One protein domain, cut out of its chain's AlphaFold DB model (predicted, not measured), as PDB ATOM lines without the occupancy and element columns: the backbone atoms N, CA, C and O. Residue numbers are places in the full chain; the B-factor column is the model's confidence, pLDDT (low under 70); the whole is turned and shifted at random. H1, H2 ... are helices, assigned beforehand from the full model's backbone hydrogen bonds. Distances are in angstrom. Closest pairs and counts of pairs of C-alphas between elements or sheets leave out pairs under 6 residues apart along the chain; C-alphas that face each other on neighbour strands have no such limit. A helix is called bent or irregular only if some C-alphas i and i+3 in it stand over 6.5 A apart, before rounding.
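This is residues 189 to 257 of the 458 residues of an uncharacterized protein of Anaeromyces robustus (UniProt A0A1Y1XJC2). Four helices follow one another round a loose, elongated frame with few contacts across it: H1 and then H2 make one long side, H3 turns across one end, and the long H4 runs back along the other side to meet H1 at the opposite end. The unnamed residues 189 to 197 arc past H4 before H1 begins, and residues 230 to 235 of H3 stick out. The printed part has 69 residues, with H1, H2, H3 and H4 in that order, no named strand, and the class all helix. It is only just loose, close to compact, with a radius of gyration of the C-alphas of 13.7 A and spans of 39 by 24 by 17 A.

H1 holds residues 198 to 208, beginning at C-alpha 198 (2.039, -0.411, 12.700), and is 15.1 A long. H2, residues 211 to 221, measures 16.2 A. H3, residues 223 to 235, measures 17.6 A and is irregular: C-alphas 231 and 234 are 9.3 A apart. H4, residues 237 to 256, measures 28.4 A and ends at C-alpha 256 (2.087, 0.258, 1.453).

H1 touches H4, with residues 248 to 255 of H4 alone, at a steep tilt of 51 degrees, opposite ways; their closest C-alphas, of Cys 205 and Cys 252, are 5.3 A apart. H2 is close to H4 but not clearly touching, its closest C-alphas being those of Arg 220 and Ile 238, 6.7 A apart. H3 touches H4, with residues 237 to 240 of H4 alone, about perpendicular at 89 degrees; the closest C-alphas, of Met 229 and Ile 238, are 6.3 A apart. H1 and H3 are apart. Every O i to N i+4 pair is within hydrogen-bond range in H1, against 4 of 7 in H2, 7 of 9 in H3 and 15 of 16 in H4.

The two C-alphas farthest apart, of Asp 199 and Phe 231, are 39.9 A apart. The printed part has no cut, and the links H1 to H2, H2 to H3 and H3 to H4 are tight. The mean pLDDT of the printed part is 93.1, and no printed residue is under 70.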
ATOM      1  N   LEU A 189      18.525  -0.597   7.942       95.69
ATOM      2  CA  LEU A 189      17.874  -1.879   8.140       95.69
ATOM      3  C   LEU A 189      17.211  -1.915   9.511       95.69
ATOM      4  O   LEU A 189      17.453  -1.084  10.389       95.69
ATOM      5  N   PHE A 190      16.341  -2.895   9.699       95.56
ATOM      6  CA  PHE A 190      15.738  -3.133  10.991       95.56
ATOM      7  C   PHE A 190      15.397  -4.599  11.189       95.56
ATOM      8  O   PHE A 190      14.975  -5.296  10.271       95.56
ATOM      9  N   ASP A 191      15.534  -5.053  12.429       95.19
ATOM     10  CA  ASP A 191      14.969  -6.329  12.829       95.19
ATOM     11  C   ASP A 191      13.477  -6.141  13.097       95.19
ATOM     12  O   ASP A 191      13.054  -5.292  13.898       95.19
ATOM     13  N   PHE A 192      12.676  -6.908  12.366       92.50
ATOM     14  CA  PHE A 192      11.249  -6.997  12.612       92.50
ATOM     15  C   PHE A 192      11.006  -7.795  13.892       92.50
ATOM     16  O   PHE A 192      11.604  -8.848  14.114       92.50
ATOM     17  N   ASN A 193      10.105  -7.295  14.730       91.56
ATOM     18  CA  ASN A 193       9.595  -8.019  15.882       91.56
ATOM     19  C   ASN A 193       8.070  -7.880  15.899       91.56
ATOM     20  O   ASN A 193       7.532  -6.861  15.472       91.56
ATOM     21  N   SER A 194       7.384  -8.910  16.385       85.06
ATOM     22  CA  SER A 194       5.918  -8.964  16.412       85.06
ATOM     23  C   SER A 194       5.277  -7.973  17.387       85.06
ATOM     24  O   SER A 194       4.065  -7.798  17.361       85.06
ATOM     25  N   GLU A 195       6.065  -7.360  18.272       91.50
ATOM     26  CA  GLU A 195       5.600  -6.348  19.226       91.50
ATOM     27  C   GLU A 195       5.592  -4.936  18.618       91.50
ATOM     28  O   GLU A 195       5.040  -4.015  19.217       91.50
ATOM     29  N   MET A 196       6.175  -4.764  17.426       91.25
ATOM     30  CA  MET A 196       6.266  -3.486  16.735       91.25
ATOM     31  C   MET A 196       4.881  -3.021  16.297       91.25
ATOM     32  O   MET A 196       4.142  -3.734  15.616       91.25
ATOM     33  N   THR A 197       4.533  -1.797  16.674       93.69
ATOM     34  CA  THR A 197       3.282  -1.177  16.241       93.69
ATOM     35  C   THR A 197       3.317  -0.878  14.742       93.69
ATOM     36  O   THR A 197       4.383  -0.703  14.147       93.69
ATOM     37  N   LEU A 198       2.140  -0.773  14.117       87.00
ATOM     38  CA  LEU A 198       2.039  -0.411  12.700       87.00
ATOM     39  C   LEU A 198       2.694   0.951  12.408       87.00
ATOM     40  O   LEU A 198       3.346   1.106  11.382       87.00
ATOM     41  N   ASP A 199       2.576   1.910  13.329       93.00
ATOM     42  CA  ASP A 199       3.194   3.233  13.193       93.00
ATOM     43  C   ASP A 199       4.725   3.164  13.250       93.00
ATOM     44  O   ASP A 199       5.401   3.775  12.423       93.00
ATOM     45  N   GLU A 200       5.289   2.391  14.185       95.25
ATOM     46  CA  GLU A 200       6.738   2.155  14.246       95.25
ATOM     47  C   GLU A 200       7.243   1.479  12.971       95.25
ATOM     48  O   GLU A 200       8.283   1.862  12.433       95.25
ATOM     49  N   LEU A 201       6.501   0.495  12.463       94.00
ATOM     50  CA  LEU A 201       6.860  -0.218  11.245       94.00
ATOM     51  C   LEU A 201       6.796   0.694  10.013       94.00
ATOM     52  O   LEU A 201       7.739   0.712   9.222       94.00
ATOM     53  N   ASN A 202       5.756   1.523   9.898       93.75
ATOM     54  CA  ASN A 202       5.642   2.539   8.850       93.75
ATOM     55  C   ASN A 202       6.819   3.521   8.885       93.75
ATOM     56  O   ASN A 202       7.439   3.758   7.852       93.75
ATOM     57  N   GLN A 203       7.195   4.023  10.066       95.31
ATOM     58  CA  GLN A 203       8.351   4.918  10.211       95.31
ATOM     59  C   GLN A 203       9.659   4.252   9.765       95.31
ATOM     60  O   GLN A 203      10.486   4.875   9.096       95.31
ATOM     61  N   LYS A 204       9.859   2.971  10.101       96.31
ATOM     62  CA  LYS A 204      11.035   2.213   9.650       96.31
ATOM     63  C   LYS A 204      11.033   1.992   8.136       96.31
ATOM     64  O   LYS A 204      12.081   2.127   7.506       96.31
ATOM     65  N   CYS A 205       9.873   1.726   7.545       96.00
ATOM     66  CA  CYS A 205       9.718   1.582   6.101       96.00
ATOM     67  C   CYS A 205       9.935   2.889   5.333       96.00
ATOM     68  O   CYS A 205      10.587   2.894   4.292       96.00
ATOM     69  N   GLU A 206       9.450   4.014   5.857       95.75
ATOM     70  CA  GLU A 206       9.753   5.336   5.307       95.75
ATOM     71  C   GLU A 206      11.257   5.619   5.339       95.75
ATOM     72  O   GLU A 206      11.812   6.103   4.352       95.75
ATOM     73  N   LYS A 207      11.938   5.253   6.434       96.19
ATOM     74  CA  LYS A 207      13.394   5.388   6.563       96.19
ATOM     75  C   LYS A 207      14.150   4.539   5.533       96.19
ATOM     76  O   LYS A 207      15.066   5.055   4.890       96.19
ATOM     77  N   LEU A 208      13.754   3.277   5.348       95.81
ATOM     78  CA  LEU A 208      14.345   2.339   4.379       95.81
ATOM     79  C   LEU A 208      14.326   2.897   2.945       95.81
ATOM     80  O   LEU A 208      15.282   2.723   2.191       95.81
ATOM     81  N   GLU A 209      13.249   3.594   2.580       95.00
ATOM     82  CA  GLU A 209      13.049   4.167   1.245       95.00
ATOM     83  C   GLU A 209      13.660   5.557   1.048       95.00
ATOM     84  O   GLU A 209      13.575   6.131  -0.041       95.00
ATOM     85  N   THR A 210      14.305   6.121   2.071       96.00
ATOM     86  CA  THR A 210      14.999   7.398   1.912       96.00
ATOM     87  C   THR A 210      16.092   7.301   0.848       96.00
ATOM     88  O   THR A 210      16.803   6.301   0.724       96.00
ATOM     89  N   ASN A 211      16.295   8.395   0.107       95.06
ATOM     90  CA  ASN A 211      17.388   8.493  -0.865       95.06
ATOM     91  C   ASN A 211      18.760   8.223  -0.230       95.06
ATOM     92  O   ASN A 211      19.661   7.746  -0.911       95.06
ATOM     93  N   GLU A 212      18.932   8.520   1.059       93.56
ATOM     94  CA  GLU A 212      20.159   8.205   1.785       93.56
ATOM     95  C   GLU A 212      20.399   6.692   1.854       93.56
ATOM     96  O   GLU A 212      21.469   6.231   1.449       93.56
ATOM     97  N   CYS A 213      19.397   5.914   2.269       93.88
ATOM     98  CA  CYS A 213      19.497   4.459   2.309       93.88
ATOM     99  C   CYS A 213      19.645   3.852   0.916       93.88
ATOM    100  O   CYS A 213      20.534   3.027   0.704       93.88
ATOM    101  N   LEU A 214      18.876   4.328  -0.067       92.19
ATOM    102  CA  LEU A 214      19.002   3.898  -1.466       92.19
ATOM    103  C   LEU A 214      20.382   4.207  -2.065       92.19
ATOM    104  O   LEU A 214      20.915   3.401  -2.827       92.19
ATOM    105  N   ASN A 215      21.001   5.334  -1.709       90.88
ATOM    106  CA  ASN A 215      22.363   5.649  -2.143       90.88
ATOM    107  C   ASN A 215      23.400   4.760  -1.448       90.88
ATOM    108  O   ASN A 215      24.305   4.265  -2.114       90.88
ATOM    109  N   LYS A 216      23.251   4.496  -0.145       90.94
ATOM    110  CA  LYS A 216      24.128   3.561   0.582       90.94
ATOM    111  C   LYS A 216      23.992   2.128   0.063       90.94
ATOM    112  O   LYS A 216      24.984   1.413  -0.012       90.94
ATOM    113  N   LEU A 217      22.807   1.739  -0.402       89.62
ATOM    114  CA  LEU A 217      22.583   0.467  -1.090       89.62
ATOM    115  C   LEU A 217      23.364   0.360  -2.393       89.62
ATOM    116  O   LEU A 217      23.890  -0.706  -2.672       89.62
ATOM    117  N   ARG A 218      23.520   1.444  -3.161       91.38
ATOM    118  CA  ARG A 218      24.365   1.425  -4.371       91.38
ATOM    119  C   ARG A 218      25.837   1.157  -4.054       91.38
ATOM    120  O   ARG A 218      26.543   0.613  -4.895       91.38
ATOM    121  N   ASN A 219      26.297   1.462  -2.837       91.94
ATOM    122  CA  ASN A 219      27.660   1.129  -2.418       91.94
ATOM    123  C   ASN A 219      27.887  -0.383  -2.278       91.94
ATOM    124  O   ASN A 219      29.041  -0.811  -2.252       91.94
ATOM    125  N   ARG A 220      26.831  -1.208  -2.229       91.75
ATOM    126  CA  ARG A 220      26.971  -2.674  -2.249       91.75
ATOM    127  C   ARG A 220      27.634  -3.168  -3.535       91.75
ATOM    128  O   ARG A 220      28.367  -4.145  -3.501       91.75
ATOM    129  N   ASP A 221      27.418  -2.439  -4.631       92.25
ATOM    130  CA  ASP A 221      27.967  -2.743  -5.951       92.25
ATOM    131  C   ASP A 221      29.369  -2.130  -6.129       92.25
ATOM    132  O   ASP A 221      29.954  -2.193  -7.212       92.25
ATOM    133  N   SER A 222      29.928  -1.529  -5.068       94.19
ATOM    134  CA  SER A 222      31.303  -1.041  -5.058       94.19
ATOM    135  C   SER A 222      32.297  -2.185  -5.247       94.19
ATOM    136  O   SER A 222      32.057  -3.340  -4.886       94.19
ATOM    137  N   ILE A 223      33.465  -1.858  -5.793       94.94
ATOM    138  CA  ILE A 223      34.514  -2.837  -6.099       94.94
ATOM    139  C   ILE A 223      34.973  -3.561  -4.828       94.94
ATOM    140  O   ILE A 223      35.186  -4.772  -4.851       94.94
ATOM    141  N   GLN A 224      35.075  -2.830  -3.715       96.19
ATOM    142  CA  GLN A 224      35.442  -3.354  -2.402       96.19
ATOM    143  C   GLN A 224      34.470  -4.451  -1.961       96.19
ATOM    144  O   GLN A 224      34.891  -5.532  -1.549       96.19
ATOM    145  N   CYS A 225      33.171  -4.189  -2.101       96.56
ATOM    146  CA  CYS A 225      32.121  -5.117  -1.712       96.56
ATOM    147  C   CYS A 225      31.967  -6.297  -2.675       96.56
ATOM    148  O   CYS A 225      31.777  -7.426  -2.228       96.56
ATOM    149  N   ASN A 226      32.166  -6.090  -3.977       94.94
ATOM    150  CA  ASN A 226      32.203  -7.185  -4.950       94.94
ATOM    151  C   ASN A 226      33.361  -8.157  -4.675       94.94
ATOM    152  O   ASN A 226      33.185  -9.377  -4.746       94.94
ATOM    153  N   LEU A 227      34.546  -7.632  -4.338       96.06
ATOM    154  CA  LEU A 227      35.699  -8.450  -3.962       96.06
ATOM    155  C   LEU A 227      35.450  -9.191  -2.644       96.06
ATOM    156  O   LEU A 227      35.716 -10.388  -2.568       96.06
ATOM    157  N   GLU A 228      34.891  -8.526  -1.631       96.94
ATOM    158  CA  GLU A 228      34.481  -9.168  -0.376       96.94
ATOM    159  C   GLU A 228      33.522 -10.341  -0.641       96.94
ATOM    160  O   GLU A 228      33.815 -11.482  -0.267       96.94
ATOM    161  N   MET A 229      32.442 -10.101  -1.387       95.69
ATOM    162  CA  MET A 229      31.424 -11.106  -1.688       95.69
ATOM    163  C   MET A 229      32.015 -12.329  -2.399       95.69
ATOM    164  O   MET A 229      31.691 -13.471  -2.061       95.69
ATOM    165  N   LYS A 230      32.945 -12.109  -3.337       95.62
ATOM    166  CA  LYS A 230      33.624 -13.180  -4.080       95.62
ATOM    167  C   LYS A 230      34.395 -14.144  -3.171       95.62
ATOM    168  O   LYS A 230      34.401 -15.349  -3.437       95.62
ATOM    169  N   PHE A 231      35.041 -13.642  -2.117       95.81
ATOM    170  CA  PHE A 231      35.889 -14.465  -1.246       95.81
ATOM    171  C   PHE A 231      35.162 -15.054  -0.043       95.81
ATOM    172  O   PHE A 231      35.505 -16.163   0.368       95.81
ATOM    173  N   TYR A 232      34.167 -14.357   0.506       94.44
ATOM    174  CA  TYR A 232      33.442 -14.825   1.690       94.44
ATOM    175  C   TYR A 232      32.156 -15.598   1.357       94.44
ATOM    176  O   TYR A 232      31.689 -16.361   2.206       94.44
ATOM    177  N   LYS A 233      31.631 -15.493   0.124       92.44
ATOM    178  CA  LYS A 233      30.440 -16.218  -0.363       92.44
ATOM    179  C   LYS A 233      29.272 -16.125   0.631       92.44
ATOM    180  O   LYS A 233      28.842 -15.027   0.949       92.44
ATOM    181  N   GLU A 234      28.799 -17.247   1.171       85.62
ATOM    182  CA  GLU A 234      27.694 -17.319   2.143       85.62
ATOM    183  C   GLU A 234      27.977 -16.551   3.446       85.62
ATOM    184  O   GLU A 234      27.061 -16.072   4.110       85.62
ATOM    185  N   ASN A 235      29.251 -16.383   3.811       92.25
ATOM    186  CA  ASN A 235      29.652 -15.612   4.987       92.25
ATOM    187  C   ASN A 235      29.864 -14.122   4.695       92.25
ATOM    188  O   ASN A 235      30.238 -13.387   5.612       92.25
ATOM    189  N   SER A 236      29.637 -13.687   3.452       95.12
ATOM    190  CA  SER A 236      29.791 -12.297   3.035       95.12
ATOM    191  C   SER A 236      28.871 -11.376   3.827       95.12
ATOM    192  O   SER A 236      27.681 -11.660   4.012       95.12
ATOM    193  N   ILE A 237      29.412 -10.236   4.260       94.69
ATOM    194  CA  ILE A 237      28.595  -9.193   4.893       94.69
ATOM    195  C   ILE A 237      27.550  -8.644   3.917       94.69
ATOM    196  O   ILE A 237      26.439  -8.337   4.341       94.69
ATOM    197  N   ILE A 238      27.863  -8.608   2.618       95.06
ATOM    198  CA  ILE A 238      26.942  -8.186   1.559       95.06
ATOM    199  C   ILE A 238      25.803  -9.179   1.398       95.06
ATOM    200  O   ILE A 238      24.654  -8.761   1.303       95.06
ATOM    201  N   SER A 239      26.086 -10.484   1.425       93.19
ATOM    202  CA  SER A 239      25.033 -11.504   1.338       93.19
ATOM    203  C   SER A 239      24.036 -11.381   2.493       93.19
ATOM    204  O   SER A 239      22.828 -11.402   2.270       93.19
ATOM    205  N   LYS A 240      24.534 -11.209   3.726       93.75
ATOM    206  CA  LYS A 240      23.686 -11.019   4.917       93.75
ATOM    207  C   LYS A 240      22.891  -9.721   4.844       93.75
ATOM    208  O   LYS A 240      21.696  -9.708   5.127       93.75
ATOM    209  N   TYR A 241      23.556  -8.646   4.435       94.19
ATOM    210  CA  TYR A 241      22.947  -7.335   4.275       94.19
ATOM    211  C   TYR A 241      21.837  -7.349   3.212       94.19
ATOM    212  O   TYR A 241      20.751  -6.844   3.473       94.19
ATOM    213  N   ASN A 242      22.069  -7.970   2.049       93.06
ATOM    214  CA  ASN A 242      21.076  -8.091   0.979       93.06
ATOM    215  C   ASN A 242      19.863  -8.908   1.426       93.06
ATOM    216  O   ASN A 242      18.747  -8.447   1.237       93.06
ATOM    217  N   SER A 243      20.074 -10.047   2.096       93.44
ATOM    218  CA  SER A 243      18.975 -10.844   2.658       93.44
ATOM    219  C   SER A 243      18.100 -10.005   3.593       93.44
ATOM    220  O   SER A 243      16.888  -9.940   3.418       93.44
ATOM    221  N   LYS A 244      18.713  -9.293   4.550       94.88
ATOM    222  CA  LYS A 244      17.982  -8.447   5.508       94.88
ATOM    223  C   LYS A 244      17.293  -7.259   4.823       94.88
ATOM    224  O   LYS A 244      16.173  -6.909   5.186       94.88
ATOM    225  N   PHE A 245      17.931  -6.657   3.819       94.44
ATOM    226  CA  PHE A 245      17.336  -5.586   3.023       94.44
ATOM    227  C   PHE A 245      16.120  -6.063   2.226       94.44
ATOM    228  O   PHE A 245      15.095  -5.383   2.239       94.44
ATOM    229  N   ASP A 246      16.215  -7.213   1.561       93.88
ATOM    230  CA  ASP A 246      15.123  -7.780   0.774       93.88
ATOM    231  C   ASP A 246      13.946  -8.161   1.681       93.88
ATOM    232  O   ASP A 246      12.817  -7.775   1.386       93.88
ATOM    233  N   GLU A 247      14.209  -8.766   2.846       94.31
ATOM    234  CA  GLU A 247      13.186  -9.028   3.869       94.31
ATOM    235  C   GLU A 247      12.491  -7.743   4.347       94.31
ATOM    236  O   GLU A 247      11.265  -7.688   4.447       94.31
ATOM    237  N   ASN A 248      13.254  -6.686   4.656       95.44
ATOM    238  CA  ASN A 248      12.682  -5.401   5.058       95.44
ATOM    239  C   ASN A 248      11.879  -4.764   3.919       95.44
ATOM    240  O   ASN A 248      10.802  -4.224   4.156       95.44
ATOM    241  N   LYS A 249      12.372  -4.831   2.680       94.75
ATOM    242  CA  LYS A 249      11.706  -4.253   1.511       94.75
ATOM    243  C   LYS A 249      10.404  -4.973   1.186       94.75
ATOM    244  O   LYS A 249       9.418  -4.306   0.874       94.75
ATOM    245  N   GLU A 250      10.391  -6.298   1.248       91.81
ATOM    246  CA  GLU A 250       9.188  -7.109   1.062       91.81
ATOM    247  C   GLU A 250       8.139  -6.760   2.120       91.81
ATOM    248  O   GLU A 250       7.016  -6.395   1.769       91.81
ATOM    249  N   LEU A 251       8.548  -6.724   3.393       91.44
ATOM    250  CA  LEU A 251       7.694  -6.315   4.508       91.44
ATOM    251  C   LEU A 251       7.146  -4.887   4.341       91.44
ATOM    252  O   LEU A 251       5.987  -4.614   4.632       91.44
ATOM    253  N   CYS A 252       7.953  -3.948   3.859       93.94
ATOM    254  CA  CYS A 252       7.479  -2.588   3.611       93.94
ATOM    255  C   CYS A 252       6.533  -2.510   2.408       93.94
ATOM    256  O   CYS A 252       5.559  -1.755   2.427       93.94
ATOM    257  N   SER A 253       6.776  -3.322   1.379       91.00
ATOM    258  CA  SER A 253       5.929  -3.388   0.184       91.00
ATOM    259  C   SER A 253       4.558  -3.996   0.488       91.00
ATOM    260  O   SER A 253       3.560  -3.561  -0.091       91.00
ATOM    261  N   SER A 254       4.480  -4.951   1.422       86.44
ATOM    262  CA  SER A 254       3.208  -5.537   1.856       86.44
ATOM    263  C   SER A 254       2.318  -4.549   2.607       86.44
ATOM    264  O   SER A 254       1.099  -4.672   2.571       86.44
ATOM    265  N   ILE A 255       2.912  -3.549   3.264       86.19
ATOM    266  CA  ILE A 255       2.175  -2.567   4.070       86.19
ATOM    267  C   ILE A 255       1.675  -1.392   3.226       86.19
ATOM    268  O   ILE A 255       0.628  -0.830   3.527       86.19
ATOM    269  N   LYS A 256       2.393  -0.992   2.172       85.94
ATOM    270  CA  LYS A 256       2.087   0.258   1.453       85.94
ATOM    271  C   LYS A 256       0.922   0.192   0.474       85.94
ATOM    272  O   LYS A 256       0.314   1.225   0.209       85.94
ATOM    273  N   SER A 257       0.647  -0.970  -0.101       83.62
ATOM    274  CA  SER A 257      -0.403  -1.116  -1.111       83.62
ATOM    275  C   SER A 257      -1.653  -1.708  -0.477       83.62
ATOM    276  O   SER A 257      -1.573  -2.762   0.145       83.62
TER     277      SER A 257